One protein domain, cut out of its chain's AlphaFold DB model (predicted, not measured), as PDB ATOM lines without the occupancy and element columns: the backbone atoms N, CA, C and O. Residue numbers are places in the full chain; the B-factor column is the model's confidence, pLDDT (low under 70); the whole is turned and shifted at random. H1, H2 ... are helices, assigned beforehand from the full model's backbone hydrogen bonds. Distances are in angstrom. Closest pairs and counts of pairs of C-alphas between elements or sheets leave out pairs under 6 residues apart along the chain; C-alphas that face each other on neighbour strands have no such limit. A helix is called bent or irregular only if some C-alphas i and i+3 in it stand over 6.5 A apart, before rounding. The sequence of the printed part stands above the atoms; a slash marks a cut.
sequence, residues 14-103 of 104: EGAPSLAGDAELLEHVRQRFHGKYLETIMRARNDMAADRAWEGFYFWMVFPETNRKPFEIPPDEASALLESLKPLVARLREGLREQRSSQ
ATOM      1  N   GLU A  14      51.757 -50.806  35.586       93.38
ATOM      2  CA  GLU A  14      53.046 -51.025  34.911       93.38
ATOM      3  C   GLU A  14      54.001 -49.828  35.051       93.38
ATOM      4  O   GLU A  14      55.203 -49.966  34.837       93.38
ATOM      5  N   GLY A  15      53.496 -48.659  35.460       90.06
ATOM      6  CA  GLY A  15      54.311 -47.491  35.789       90.06
ATOM      7  C   GLY A  15      55.215 -47.673  37.018       90.06
ATOM      8  O   GLY A  15      56.132 -46.876  37.198       90.06
ATOM      9  N   ALA A  16      54.987 -48.702  37.844       92.25
ATOM     10  CA  ALA A  16      55.862 -49.073  38.956       92.25
ATOM     11  C   ALA A  16      56.842 -50.188  38.521       92.25
ATOM     12  O   ALA A  16      56.400 -51.321  38.293       92.25
ATOM     13  N   PRO A  17      58.161 -49.916  38.420       92.19
ATOM     14  CA  PRO A  17      59.160 -50.892  37.974       92.19
ATOM     15  C   PRO A  17      59.136 -52.229  38.724       92.19
ATOM     16  O   PRO A  17      59.239 -53.281  38.090       92.19
ATOM     17  N   SER A  18      58.939 -52.204  40.045       89.81
ATOM     18  CA  SER A  18      58.875 -53.411  40.881       89.81
ATOM     19  C   SER A  18      57.691 -54.312  40.525       89.81
ATOM     20  O   SER A  18      57.764 -55.522  40.701       89.81
ATOM     21  N   LEU A  19      56.607 -53.736  39.996       90.81
ATOM     22  CA  LEU A  19      55.449 -54.487  39.511       90.81
ATOM     23  C   LEU A  19      55.642 -54.946  38.068       90.81
ATOM     24  O   LEU A  19      55.352 -56.091  37.745       90.81
ATOM     25  N   ALA A  20      56.149 -54.076  37.196       90.25
ATOM     26  CA  ALA A  20      56.332 -54.397  35.780       90.25
ATOM     27  C   ALA A  20      57.299 -55.575  35.551       90.25
ATOM     28  O   ALA A  20      57.155 -56.313  34.576       90.25
ATOM     29  N   GLY A  21      58.273 -55.761  36.448       90.75
ATOM     30  CA  GLY A  21      59.220 -56.875  36.403       90.75
ATOM     31  C   GLY A  21      58.660 -58.231  36.855       90.75
ATOM     32  O   GLY A  21      59.315 -59.245  36.621       90.75
ATOM     33  N   ASP A  22      57.477 -58.268  37.477       93.00
ATOM     34  CA  ASP A  22      56.886 -59.474  38.064       93.00
ATOM     35  C   ASP A  22      55.373 -59.533  37.791       93.00
ATOM     36  O   ASP A  22      54.558 -58.874  38.440       93.00
ATOM     37  N   ALA A  23      54.984 -60.367  36.823       92.69
ATOM     38  CA  ALA A  23      53.594 -60.503  36.399       92.69
ATOM     39  C   ALA A  23      52.667 -61.063  37.494       92.69
ATOM     40  O   ALA A  23      51.489 -60.696  37.541       92.69
ATOM     41  N   GLU A  24      53.170 -61.938  38.374       92.19
ATOM     42  CA  GLU A  24      52.369 -62.492  39.469       92.19
ATOM     43  C   GLU A  24      52.120 -61.426  40.534       92.19
ATOM     44  O   GLU A  24      50.986 -61.251  40.992       92.19
ATOM     45  N   LEU A  25      53.159 -60.664  40.884       91.69
ATOM     46  CA  LEU A  25      53.048 -59.550  41.816       91.69
ATOM     47  C   LEU A  25      52.147 -58.436  41.268       91.69
ATOM     48  O   LEU A  25      51.273 -57.946  41.990       91.69
ATOM     49  N   LEU A  26      52.313 -58.068  39.994       94.50
ATOM     50  CA  LEU A  26      51.463 -57.101  39.299       94.50
ATOM     51  C   LEU A  26      49.989 -57.489  39.419       94.50
ATOM     52  O   LEU A  26      49.161 -56.685  39.858       94.50
ATOM     53  N   GLU A  27      49.653 -58.731  39.073       94.12
ATOM     54  CA  GLU A  27      48.279 -59.215  39.152       94.12
ATOM     55  C   GLU A  27      47.778 -59.267  40.602       94.12
ATOM     56  O   GLU A  27      46.658 -58.834  40.886       94.12
ATOM     57  N   HIS A  28      48.612 -59.699  41.550       92.88
ATOM     58  CA  HIS A  28      48.262 -59.716  42.970       92.88
ATOM     59  C   HIS A  28      47.901 -58.317  43.495       92.88
ATOM     60  O   HIS A  28      46.882 -58.132  44.174       92.88
ATOM     61  N   VAL A  29      48.706 -57.310  43.156       94.44
ATOM     62  CA  VAL A  29      48.493 -55.913  43.553       94.44
ATOM     63  C   VAL A  29      47.248 -55.334  42.882       94.44
ATOM     64  O   VAL A  29      46.430 -54.706  43.564       94.44
ATOM     65  N   ARG A  30      47.028 -55.619  41.592       95.62
ATOM     66  CA  ARG A  30      45.813 -55.225  40.856       95.62
ATOM     67  C   ARG A  30      44.550 -55.804  41.476       95.62
ATOM     68  O   ARG A  30      43.603 -55.065  41.756       95.62
ATOM     69  N   GLN A  31      44.535 -57.109  41.735       94.56
ATOM     70  CA  GLN A  31      43.399 -57.783  42.361       94.56
ATOM     71  C   GLN A  31      43.122 -57.224  43.753       94.56
ATOM     72  O   GLN A  31      41.968 -56.965  44.101       94.56
ATOM     73  N   ARG A  32      44.171 -56.981  44.550       94.88
ATOM     74  CA  ARG A  32      44.017 -56.399  45.885       94.88
ATOM     75  C   ARG A  32      43.452 -54.985  45.831       94.88
ATOM     76  O   ARG A  32      42.586 -54.650  46.645       94.88
ATOM     77  N   PHE A  33      43.924 -54.165  44.897       97.31
ATOM     78  CA  PHE A  33      43.401 -52.824  44.689       97.31
ATOM     79  C   PHE A  33      41.921 -52.874  44.296       97.31
ATOM     80  O   PHE A  33      41.090 -52.322  45.019       97.31
ATOM     81  N   HIS A  34      41.568 -53.593  43.227       95.25
ATOM     82  CA  HIS A  34      40.192 -53.671  42.733       95.25
ATOM     83  C   HIS A  34      39.223 -54.297  43.742       95.25
ATOM     84  O   HIS A  34      38.138 -53.762  43.963       95.25
ATOM     85  N   GLY A  35      39.617 -55.395  44.388       94.75
ATOM     86  CA  GLY A  35      38.745 -56.166  45.277       94.75
ATOM     87  C   GLY A  35      38.590 -55.602  46.689       94.75
ATOM     88  O   GLY A  35      37.791 -56.123  47.459       94.75
ATOM     89  N   LYS A  36      39.364 -54.580  47.077       95.31
ATOM     90  CA  LYS A  36      39.295 -54.013  48.433       95.31
ATOM     91  C   LYS A  36      39.361 -52.497  48.441       95.31
ATOM     92  O   LYS A  36      38.465 -51.838  48.972       95.31
ATOM     93  N   TYR A  37      40.442 -51.933  47.915       97.12
ATOM     94  CA  TYR A  37      40.724 -50.509  48.077       97.12
ATOM     95  C   TYR A  37      39.854 -49.657  47.162       97.12
ATOM     96  O   TYR A  37      39.222 -48.728  47.655       97.12
ATOM     97  N   LEU A  38      39.725 -50.024  45.884       96.62
ATOM     98  CA  LEU A  38      38.832 -49.350  44.947       96.62
ATOM     99  C   LEU A  38      37.401 -49.345  45.480       96.62
ATOM    100  O   LEU A  38      36.801 -48.284  45.595       96.62
ATOM    101  N   GLU A  39      36.873 -50.497  45.889       95.06
ATOM    102  CA  GLU A  39      35.534 -50.584  46.476       95.06
ATOM    103  C   GLU A  39      35.375 -49.677  47.708       95.06
ATOM    104  O   GLU A  39      34.396 -48.935  47.813       95.06
ATOM    105  N   THR A  40      36.352 -49.689  48.621       96.19
ATOM    106  CA  THR A  40      36.340 -48.836  49.821       96.19
ATOM    107  C   THR A  40      36.329 -47.354  49.448       96.19
ATOM    108  O   THR A  40      35.548 -46.585  50.008       96.19
ATOM    109  N   ILE A  41      37.140 -46.957  48.464       97.12
ATOM    110  CA  ILE A  41      37.175 -45.593  47.936       97.12
ATOM    111  C   ILE A  41      35.814 -45.253  47.319       97.12
ATOM    112  O   ILE A  41      35.222 -44.237  47.667       97.12
ATOM    113  N   MET A  42      35.253 -46.099  46.460       95.25
ATOM    114  CA  MET A  42      33.956 -45.852  45.816       95.25
ATOM    115  C   MET A  42      32.797 -45.719  46.814       95.25
ATOM    116  O   MET A  42      31.843 -44.990  46.549       95.25
ATOM    117  N   ARG A  43      32.888 -46.380  47.974       94.69
ATOM    118  CA  ARG A  43      31.888 -46.331  49.055       94.69
ATOM    119  C   ARG A  43      32.167 -45.265  50.119       94.69
ATOM    120  O   ARG A  43      31.382 -45.126  51.061       94.69
ATOM    121  N   ALA A  44      33.271 -44.529  50.009       95.25
ATOM    122  CA  ALA A  44      33.644 -43.508  50.977       95.25
ATOM    123  C   ALA A  44      32.574 -42.407  51.057       95.25
ATOM    124  O   ALA A  44      32.114 -41.882  50.045       95.25
ATOM    125  N   ARG A  45      32.186 -42.041  52.285       91.62
ATOM    126  CA  ARG A  45      31.144 -41.026  52.541       91.62
ATOM    127  C   ARG A  45      31.645 -39.589  52.391       91.62
ATOM    128  O   ARG A  45      30.837 -38.675  52.293       91.62
ATOM    129  N   ASN A  46      32.957 -39.396  52.454       93.81
ATOM    130  CA  ASN A  46      33.642 -38.115  52.343       93.81
ATOM    131  C   ASN A  46      35.104 -38.346  51.934       93.81
ATOM    132  O   ASN A  46      35.578 -39.488  51.927       93.81
ATOM    133  N   ASP A  47      35.803 -37.257  51.623       93.06
ATOM    134  CA  ASP A  47      37.183 -37.302  51.132       93.06
ATOM    135  C   ASP A  47      38.139 -37.900  52.165       93.06
ATOM    136  O   ASP A  47      38.888 -38.810  51.835       93.06
ATOM    137  N   MET A  48      37.996 -37.548  53.447       95.56
ATOM    138  CA  MET A  48      38.804 -38.131  54.528       95.56
ATOM    139  C   MET A  48      38.706 -39.669  54.585       95.56
ATOM    140  O   MET A  48      39.689 -40.355  54.861       95.56
ATOM    141  N   ALA A  49      37.522 -40.245  54.352       94.12
ATOM    142  CA  ALA A  49      37.360 -41.698  54.309       94.12
ATOM    143  C   ALA A  49      38.015 -42.322  53.065       94.12
ATOM    144  O   ALA A  49      38.523 -43.441  53.146       94.12
ATOM    145  N   ALA A  50      38.020 -41.611  51.934       95.75
ATOM    146  CA  ALA A  50      38.722 -42.040  50.730       95.75
ATOM    147  C   ALA A  50      40.245 -41.969  50.917       95.75
ATOM    148  O   ALA A  50      40.942 -42.917  50.558       95.75
ATOM    149  N   ASP A  51      40.747 -40.906  51.544       96.38
ATOM    150  CA  ASP A  51      42.172 -40.711  51.824       96.38
ATOM    151  C   ASP A  51      42.725 -41.820  52.718       96.38
ATOM    152  O   ASP A  51      43.751 -42.412  52.395       96.38
ATOM    153  N   ARG A  52      41.989 -42.228  53.759       96.19
ATOM    154  CA  ARG A  52      42.375 -43.385  54.590       96.19
ATOM    155  C   ARG A  52      42.474 -44.692  53.806       96.19
ATOM    156  O   ARG A  52      43.286 -45.552  54.141       96.19
ATOM    157  N   ALA A  53      41.638 -44.880  52.786       97.06
ATOM    158  CA  ALA A  53      41.723 -46.062  51.934       97.06
ATOM    159  C   ALA A  53      42.973 -46.013  51.042       97.06
ATOM    160  O   ALA A  53      43.644 -47.034  50.894       97.06
ATOM    161  N   TRP A  54      43.323 -44.835  50.517       97.94
ATOM    162  CA  TRP A  54      44.574 -44.622  49.789       97.94
ATOM    163  C   TRP A  54      45.804 -44.834  50.670       97.94
ATOM    164  O   TRP A  54      46.699 -45.579  50.280       97.94
ATOM    165  N   GLU A  55      45.826 -44.258  51.873       97.38
ATOM    166  CA  GLU A  55      46.884 -44.485  52.862       97.38
ATOM    167  C   GLU A  55      47.019 -45.974  53.186       97.38
ATOM    168  O   GLU A  55      48.114 -46.526  53.161       97.38
ATOM    169  N   GLY A  56      45.901 -46.662  53.425       96.62
ATOM    170  CA  GLY A  56      45.907 -48.096  53.696       96.62
ATOM    171  C   GLY A  56      46.422 -48.942  52.529       96.62
ATOM    172  O   GLY A  56      46.949 -50.032  52.763       96.62
ATOM    173  N   PHE A  57      46.263 -48.479  51.287       97.38
ATOM    174  CA  PHE A  57      46.822 -49.139  50.110       97.38
ATOM    175  C   PHE A  57      48.325 -48.884  50.002       97.38
ATOM    176  O   PHE A  57      49.086 -49.840  49.875       97.38
ATOM    177  N   TYR A  58      48.748 -47.627  50.156       97.44
ATOM    178  CA  TYR A  58      50.157 -47.241  50.205       97.44
ATOM    179  C   TYR A  58      50.916 -48.036  51.266       97.44
ATOM    180  O   TYR A  58      51.874 -48.731  50.944       97.44
ATOM    181  N   PHE A  59      50.435 -48.029  52.513       95.44
ATOM    182  CA  PHE A  59      51.051 -48.790  53.592       95.44
ATOM    183  C   PHE A  59      51.084 -50.279  53.271       95.44
ATOM    184  O   PHE A  59      52.123 -50.912  53.403       95.44
ATOM    185  N   TRP A  60      49.989 -50.855  52.776       94.69
ATOM    186  CA  TRP A  60      50.017 -52.262  52.395       94.69
ATOM    187  C   TRP A  60      51.110 -52.575  51.365       94.69
ATOM    188  O   TRP A  60      51.695 -53.641  51.481       94.69
ATOM    189  N   MET A  61      51.433 -51.671  50.436       94.88
ATOM    190  CA  MET A  61      52.502 -51.852  49.444       94.88
ATOM    191  C   MET A  61      53.915 -51.676  50.014       94.88
ATOM    192  O   MET A  61      54.767 -52.523  49.748       94.88
ATOM    193  N   VAL A  62      54.144 -50.650  50.837       95.31
ATOM    194  CA  VAL A  62      55.485 -50.307  51.357       95.31
ATOM    195  C   VAL A  62      55.855 -51.028  52.651       95.31
ATOM    196  O   VAL A  62      57.005 -51.001  53.065       95.31
ATOM    197  N   PHE A  63      54.885 -51.629  53.352       90.94
ATOM    198  CA  PHE A  63      55.193 -52.354  54.584       90.94
ATOM    199  C   PHE A  63      56.153 -53.518  54.293       90.94
ATOM    200  O   PHE A  63      55.938 -54.205  53.286       90.94
ATOM    201  N   PRO A  64      57.123 -53.784  55.189       84.06
ATOM    202  CA  PRO A  64      58.138 -54.805  54.970       84.06
ATOM    203  C   PRO A  64      57.566 -56.182  54.664       84.06
ATOM    204  O   PRO A  64      56.456 -56.531  55.093       84.06
ATOM    205  N   GLU A  65      58.369 -56.980  53.971       81.88
ATOM    206  CA  GLU A  65      58.038 -58.361  53.655       81.88
ATOM    207  C   GLU A  65      57.709 -59.170  54.913       81.88
ATOM    208  O   GLU A  65      58.373 -59.108  55.950       81.88
ATOM    209  N   THR A  66      56.657 -59.973  54.815       81.12
ATOM    210  CA  THR A  66      56.271 -60.930  55.853       81.12
ATOM    211  C   THR A  66      55.928 -62.264  55.208       81.12
ATOM    212  O   THR A  66      55.591 -62.319  54.027       81.12
ATOM    213  N   ASN A  67      55.836 -63.335  56.003       78.94
ATOM    214  CA  ASN A  67      55.318 -64.627  55.525       78.94
ATOM    215  C   ASN A  67      53.918 -64.542  54.873       78.94
ATOM    216  O   ASN A  67      53.499 -65.482  54.208       78.94
ATOM    217  N   ARG A  68      53.160 -63.455  55.093       76.19
ATOM    218  CA  ARG A  68      51.814 -63.235  54.528       76.19
ATOM    219  C   ARG A  68      51.788 -62.224  53.373       76.19
ATOM    220  O   ARG A  68      50.719 -61.995  52.813       76.19
ATOM    221  N   LYS A  69      52.923 -61.594  53.064       79.75
ATOM    222  CA  LYS A  69      53.112 -60.597  52.004       79.75
ATOM    223  C   LYS A  69      54.605 -60.612  51.620       79.75
ATOM    224  O   LYS A  69      55.370 -59.867  52.230       79.75
ATOM    225  N   PRO A  70      55.028 -61.487  50.695       83.94
ATOM    226  CA  PRO A  70      56.440 -61.737  50.398       83.94
ATOM    227  C   PRO A  70      57.006 -60.720  49.393       83.94
ATOM    228  O   PRO A  70      57.706 -61.099  48.466       83.94
ATOM    229  N   PHE A  71      56.607 -59.452  49.509       89.75
ATOM    230  CA  PHE A  71      57.070 -58.385  48.630       89.75
ATOM    231  C   PHE A  71      57.048 -57.043  49.360       89.75
ATOM    232  O   PHE A  71      56.224 -56.809  50.255       89.75
ATOM    233  N   GLU A  72      57.907 -56.141  48.917       93.06
ATOM    234  CA  GLU A  72      57.943 -54.744  49.320       93.06
ATOM    235  C   GLU A  72      58.069 -53.887  48.062       93.06
ATOM    236  O   GLU A  72      58.912 -54.150  47.209       93.06
ATOM    237  N   ILE A  73      57.199 -52.886  47.923       93.31
ATOM    238  CA  ILE A  73      57.318 -51.894  46.852       93.31
ATOM    239  C   ILE A  73      58.049 -50.681  47.430       93.31
ATOM    240  O   ILE A  73      57.630 -50.201  48.492       93.31
ATOM    241  N   PRO A  74      59.080 -50.151  46.747       94.88
ATOM    242  CA  PRO A  74      59.748 -48.928  47.160       94.88
ATOM    243  C   PRO A  74      58.748 -47.782  47.408       94.88
ATOM    244  O   PRO A  74      57.801 -47.609  46.631       94.88
ATOM    245  N   PRO A  75      58.910 -46.994  48.487       95.56
ATOM    246  CA  PRO A  75      57.989 -45.910  48.821       95.56
ATOM    247  C   PRO A  75      57.717 -44.913  47.691       95.56
ATOM    248  O   PRO A  75      56.577 -44.492  47.506       95.56
ATOM    249  N   ASP A  76      58.740 -44.560  46.919       96.44
ATOM    250  CA  ASP A  76      58.652 -43.668  45.764       96.44
ATOM    251  C   ASP A  76      57.822 -44.272  44.624       96.44
ATOM    252  O   ASP A  76      56.935 -43.601  44.092       96.44
ATOM    253  N   GLU A  77      58.023 -45.553  44.310       96.38
ATOM    254  CA  GLU A  77      57.204 -46.270  43.325       96.38
ATOM    255  C   GLU A  77      55.744 -46.388  43.778       96.38
ATOM    256  O   GLU A  77      54.817 -46.148  43.001       96.38
ATOM    257  N   ALA A  78      55.518 -46.704  45.056       96.69
ATOM    258  CA  ALA A  78      54.182 -46.769  45.634       96.69
ATOM    259  C   ALA A  78      53.473 -45.404  45.582       96.69
ATOM    260  O   ALA A  78      52.279 -45.338  45.280       96.69
ATOM    261  N   SER A  79      54.190 -44.308  45.845       96.81
ATOM    262  CA  SER A  79      53.665 -42.948  45.691       96.81
ATOM    263  C   SER A  79      53.315 -42.627  44.236       96.81
ATOM    264  O   SER A  79      52.193 -42.186  43.981       96.81
ATOM    265  N   ALA A  80      54.208 -42.914  43.284       96.56
ATOM    266  CA  ALA A  80      53.976 -42.675  41.857       96.56
ATOM    267  C   ALA A  80      52.782 -43.483  41.310       96.56
ATOM    268  O   ALA A  80      51.966 -42.980  40.528       96.56
ATOM    269  N   LEU A  81      52.616 -44.724  41.779       96.81
ATOM    270  CA  LEU A  81      51.453 -45.550  41.463       96.81
ATOM    271  C   LEU A  81      50.154 -44.908  41.971       96.81
ATOM    272  O   LEU A  81      49.158 -44.846  41.248       96.81
ATOM    273  N   LEU A  82      50.148 -44.391  43.202       97.75
ATOM    274  CA  LEU A  82      48.994 -43.675  43.753       97.75
ATOM    275  C   LEU A  82      48.641 -42.437  42.921       97.75
ATOM    276  O   LEU A  82      47.461 -42.201  42.653       97.75
ATOM    277  N   GLU A  83      49.638 -41.651  42.516       97.31
ATOM    278  CA  GLU A  83      49.445 -40.479  41.655       97.31
ATOM    279  C   GLU A  83      48.843 -40.855  40.298       97.31
ATOM    280  O   GLU A  83      47.962 -40.148  39.811       97.31
ATOM    281  N   SER A  84      49.230 -42.006  39.743       97.12
ATOM    282  CA  SER A  84      48.684 -42.529  38.485       97.12
ATOM    283  C   SER A  84      47.252 -43.065  38.628       97.12
ATOM    284  O   SER A  84      46.417 -42.864  37.746       97.12
ATOM    285  N   LEU A  85      46.915 -43.711  39.751       97.50
ATOM    286  CA  LEU A  85      45.590 -44.313  39.970       97.50
ATOM    287  C   LEU A  85      44.509 -43.298  40.369       97.50
ATOM    288  O   LEU A  85      43.345 -43.442  39.982       97.50
ATOM    289  N   LYS A  86      44.858 -42.270  41.151       96.81
ATOM    290  CA  LYS A  86      43.915 -41.236  41.621       96.81
ATOM    291  C   LYS A  86      43.071 -40.591  40.505       96.81
ATOM    292  O   LYS A  86      41.847 -40.548  40.678       96.81
ATOM    293  N   PRO A  87      43.634 -40.119  39.374       96.56
ATOM    294  CA  PRO A  87      42.839 -39.523  38.300       96.56
ATOM    295  C   PRO A  87      41.895 -40.534  37.632       96.56
ATOM    296  O   PRO A  87      40.772 -40.168  37.280       96.56
ATOM    297  N   LEU A  88      42.290 -41.807  37.517       96.94
ATOM    298  CA  LEU A  88      41.423 -42.863  36.979       96.94
ATOM    299  C   LEU A  88      40.213 -43.099  37.889       96.94
ATOM    300  O   LEU A  88      39.072 -43.142  37.427       96.94
ATOM    301  N   VAL A  89      40.435 -43.173  39.203       96.31
ATOM    302  CA  VAL A  89      39.346 -43.319  40.182       96.31
ATOM    303  C   VAL A  89      38.426 -42.096  40.193       96.31
ATOM    304  O   VAL A  89      37.208 -42.249  40.297       96.31
ATOM    305  N   ALA A  90      38.974 -40.884  40.070       94.25
ATOM    306  CA  ALA A  90      38.178 -39.661  39.991       94.25
ATOM    307  C   ALA A  90      37.247 -39.673  38.767       94.25
ATOM    308  O   ALA A  90      36.039 -39.486  38.921       94.25
ATOM    309  N   ARG A  91      37.787 -40.006  37.588       94.69
ATOM    310  CA  ARG A  91      37.020 -40.172  36.342       94.69
ATOM    311  C   ARG A  91      35.946 -41.250  36.460       94.69
ATOM    312  O   ARG A  91      34.794 -41.018  36.106       94.69
ATOM    313  N   LEU A  92      36.280 -42.406  37.038       94.62
ATOM    314  CA  LEU A  92      35.305 -43.471  37.281       94.62
ATOM    315  C   LEU A  92      34.141 -42.989  38.167       94.62
ATOM    316  O   LEU A  92      32.979 -43.247  37.856       94.62
ATOM    317  N   ARG A  93      34.433 -42.268  39.257       91.50
ATOM    318  CA  ARG A  93      33.404 -41.699  40.146       91.50
ATOM    319  C   ARG A  93      32.505 -40.704  39.423       91.50
ATOM    320  O   ARG A  93      31.300 -40.718  39.653       91.50
ATOM    321  N   GLU A  94      33.083 -39.845  38.593       91.81
ATOM    322  CA  GLU A  94      32.343 -38.877  37.786       91.81
ATOM    323  C   GLU A  94      31.430 -39.579  36.776       91.81
ATOM    324  O   GLU A  94      30.219 -39.365  36.803       91.81
ATOM    325  N   GLY A  95      31.966 -40.521  35.995       90.81
ATOM    326  CA  GLY A  95      31.194 -41.257  34.992       90.81
ATOM    327  C   GLY A  95      30.017 -42.031  35.580       90.81
ATOM    328  O   GLY A  95      28.930 -42.046  35.006       90.81
ATOM    329  N   LEU A  96      30.181 -42.615  36.771       88.19
ATOM    330  CA  LEU A  96      29.079 -43.287  37.464       88.19
ATOM    331  C   LEU A  96      28.015 -42.312  37.997       88.19
ATOM    332  O   LEU A  96      26.847 -42.690  38.097       88.19
ATOM    333  N   ARG A  97      28.375 -41.071  38.351       87.25
ATOM    334  CA  ARG A  97      27.387 -40.043  38.733       87.25
ATOM    335  C   ARG A  97      26.572 -39.599  37.522       87.25
ATOM    336  O   ARG A  97      25.350 -39.575  37.615       87.25
ATOM    337  N   GLU A  98      27.230 -39.328  36.396       88.00
ATOM    338  CA  GLU A  98      26.578 -38.930  35.139       88.00
ATOM    339  C   GLU A  98      25.572 -39.983  34.655       88.00
ATOM    340  O   GLU A  98      24.443 -39.654  34.282       88.00
ATOM    341  N   GLN A  99      25.948 -41.265  34.724       85.81
ATOM    342  CA  GLN A  99      25.060 -42.373  34.367       85.81
ATOM    343  C   GLN A  99      23.813 -42.431  35.255       85.81
ATOM    344  O   GLN A  99      22.713 -42.638  34.749       85.81
ATOM    345  N   ARG A 100      23.960 -42.202  36.567       84.44
ATOM    346  CA  ARG A 100      22.826 -42.187  37.505       84.44
ATOM    347  C   ARG A 100      21.899 -40.996  37.278       84.44
ATOM    348  O   ARG A 100      20.692 -41.162  37.379       84.44
ATOM    349  N   SER A 101      22.446 -39.825  36.955       82.38
ATOM    350  CA  SER A 101      21.658 -38.628  36.631       82.38
ATOM    351  C   SER A 101      20.927 -38.731  35.292       82.38
ATOM    352  O   SER A 101      19.907 -38.083  35.123       82.38
ATOM    353  N   SER A 102      21.423 -39.542  34.357       77.19
ATOM    354  CA  SER A 102      20.784 -39.756  33.047       77.19
ATOM    355  C   SER A 102      19.649 -40.790  33.083       77.19
ATOM    356  O   SER A 102      18.924 -40.938  32.103       77.19
ATOM    357  N   GLN A 103      19.523 -41.540  34.183       71.38
ATOM    358  CA  GLN A 103      18.500 -42.574  34.388       71.38
ATOM    359  C   GLN A 103      17.409 -42.168  35.395       71.38
ATOM    360  O   GLN A 103      16.482 -42.948  35.612       71.38
TER     361      GLN A 103
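This is residues 14 to 103 of the 104 residues of an uncharacterized protein of Dehalococcoidia bacterium (UniProt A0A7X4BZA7). The longest helix, H4, folds back over a helical hairpin of H2 and H3: its first arm, H4a, packs slantwise on H3, while residues 94 to 103, at the far end of its second arm and just past it, stick out of the body. The short H1 sits at one end, in a corner with H2 and near H4a. The printed part has 90 residues, with four named helices in the order H1, H2, H3, H4 and no named strand, and is all helix. It is only just compact, close to loose, with a radius of gyration of the C-alphas of 14.3 A, and only just elongated, spanning 46 by 23 by 21 A.

Begin with H4, residues 75 to 101: by its hydrogen bonds it was assigned as one helix, but it is bent, with C-alphas 84 and 87 6.6 A apart. Find C-alpha 75 at (57.989, -45.910, 48.821); from there arm H4a, residues 75 to 84, runs 14.3 A. Arm H4b, residues 87 to 101, runs 21.3 A to C-alpha 101 at (21.658, -38.628, 36.631). H3, residues 47 to 62, measures 22.5 A. H2, residues 23 to 42, measures 26.2 A; it has a kink of 31 degrees near residue 34 and is only just irregular, with C-alphas 35 and 38 6.8 A apart. Look for H1, residues 17 to 20, from C-alpha 17 at (59.160, -50.892, 37.974).

The lines of H4a and H4b stand at a shallow tilt of 31 degrees. H4a and H3 touch and form a helical hairpin, opposite ways at a steep tilt of 43 degrees; their closest C-alphas, those of Val 62 and Pro 75, are 5.7 A apart. H3 also touches H2, and H2 touches H3 with its residues 33 to 42 alone: the closest C-alphas, those of Ile 41 and Ala 50, are 4.8 A apart. These two form a helical hairpin too, opposite ways at a shallow tilt of 18 degrees. H2 and H4a are apart, but H2 and H4b are close but not clearly touching, with the closest C-alphas, of Met 42 and Arg 93, 7.0 A apart. H1 and H2 only just touch, only at the corner, with 3 pairs of C-alphas within 8 A, the closest those of Leu 19 and Leu 26 at 4.8 A. H1 and H4a are close but not clearly touching, at 7.3 A between the closest C-alphas, of Pro 17 and Glu 77. In H3, H4a and H4b every O i to N i+4 pair is within hydrogen-bond range, in H2 14 of 16; H1 is too short for such a pair.

The C-alphas farthest apart, those of Asn 67 and Ser 102, are 48.1 A apart. Without residues 94 to 103, which stand free, the body spans 33 by 23 by 21 A. The printed part has no cut; the links H1 to H2 and H2 to H3 are tight, and H3 to H4, residues 63 to 74, is long. The mean pLDDT of the printed part is 92.6, and no printed residue is under 70.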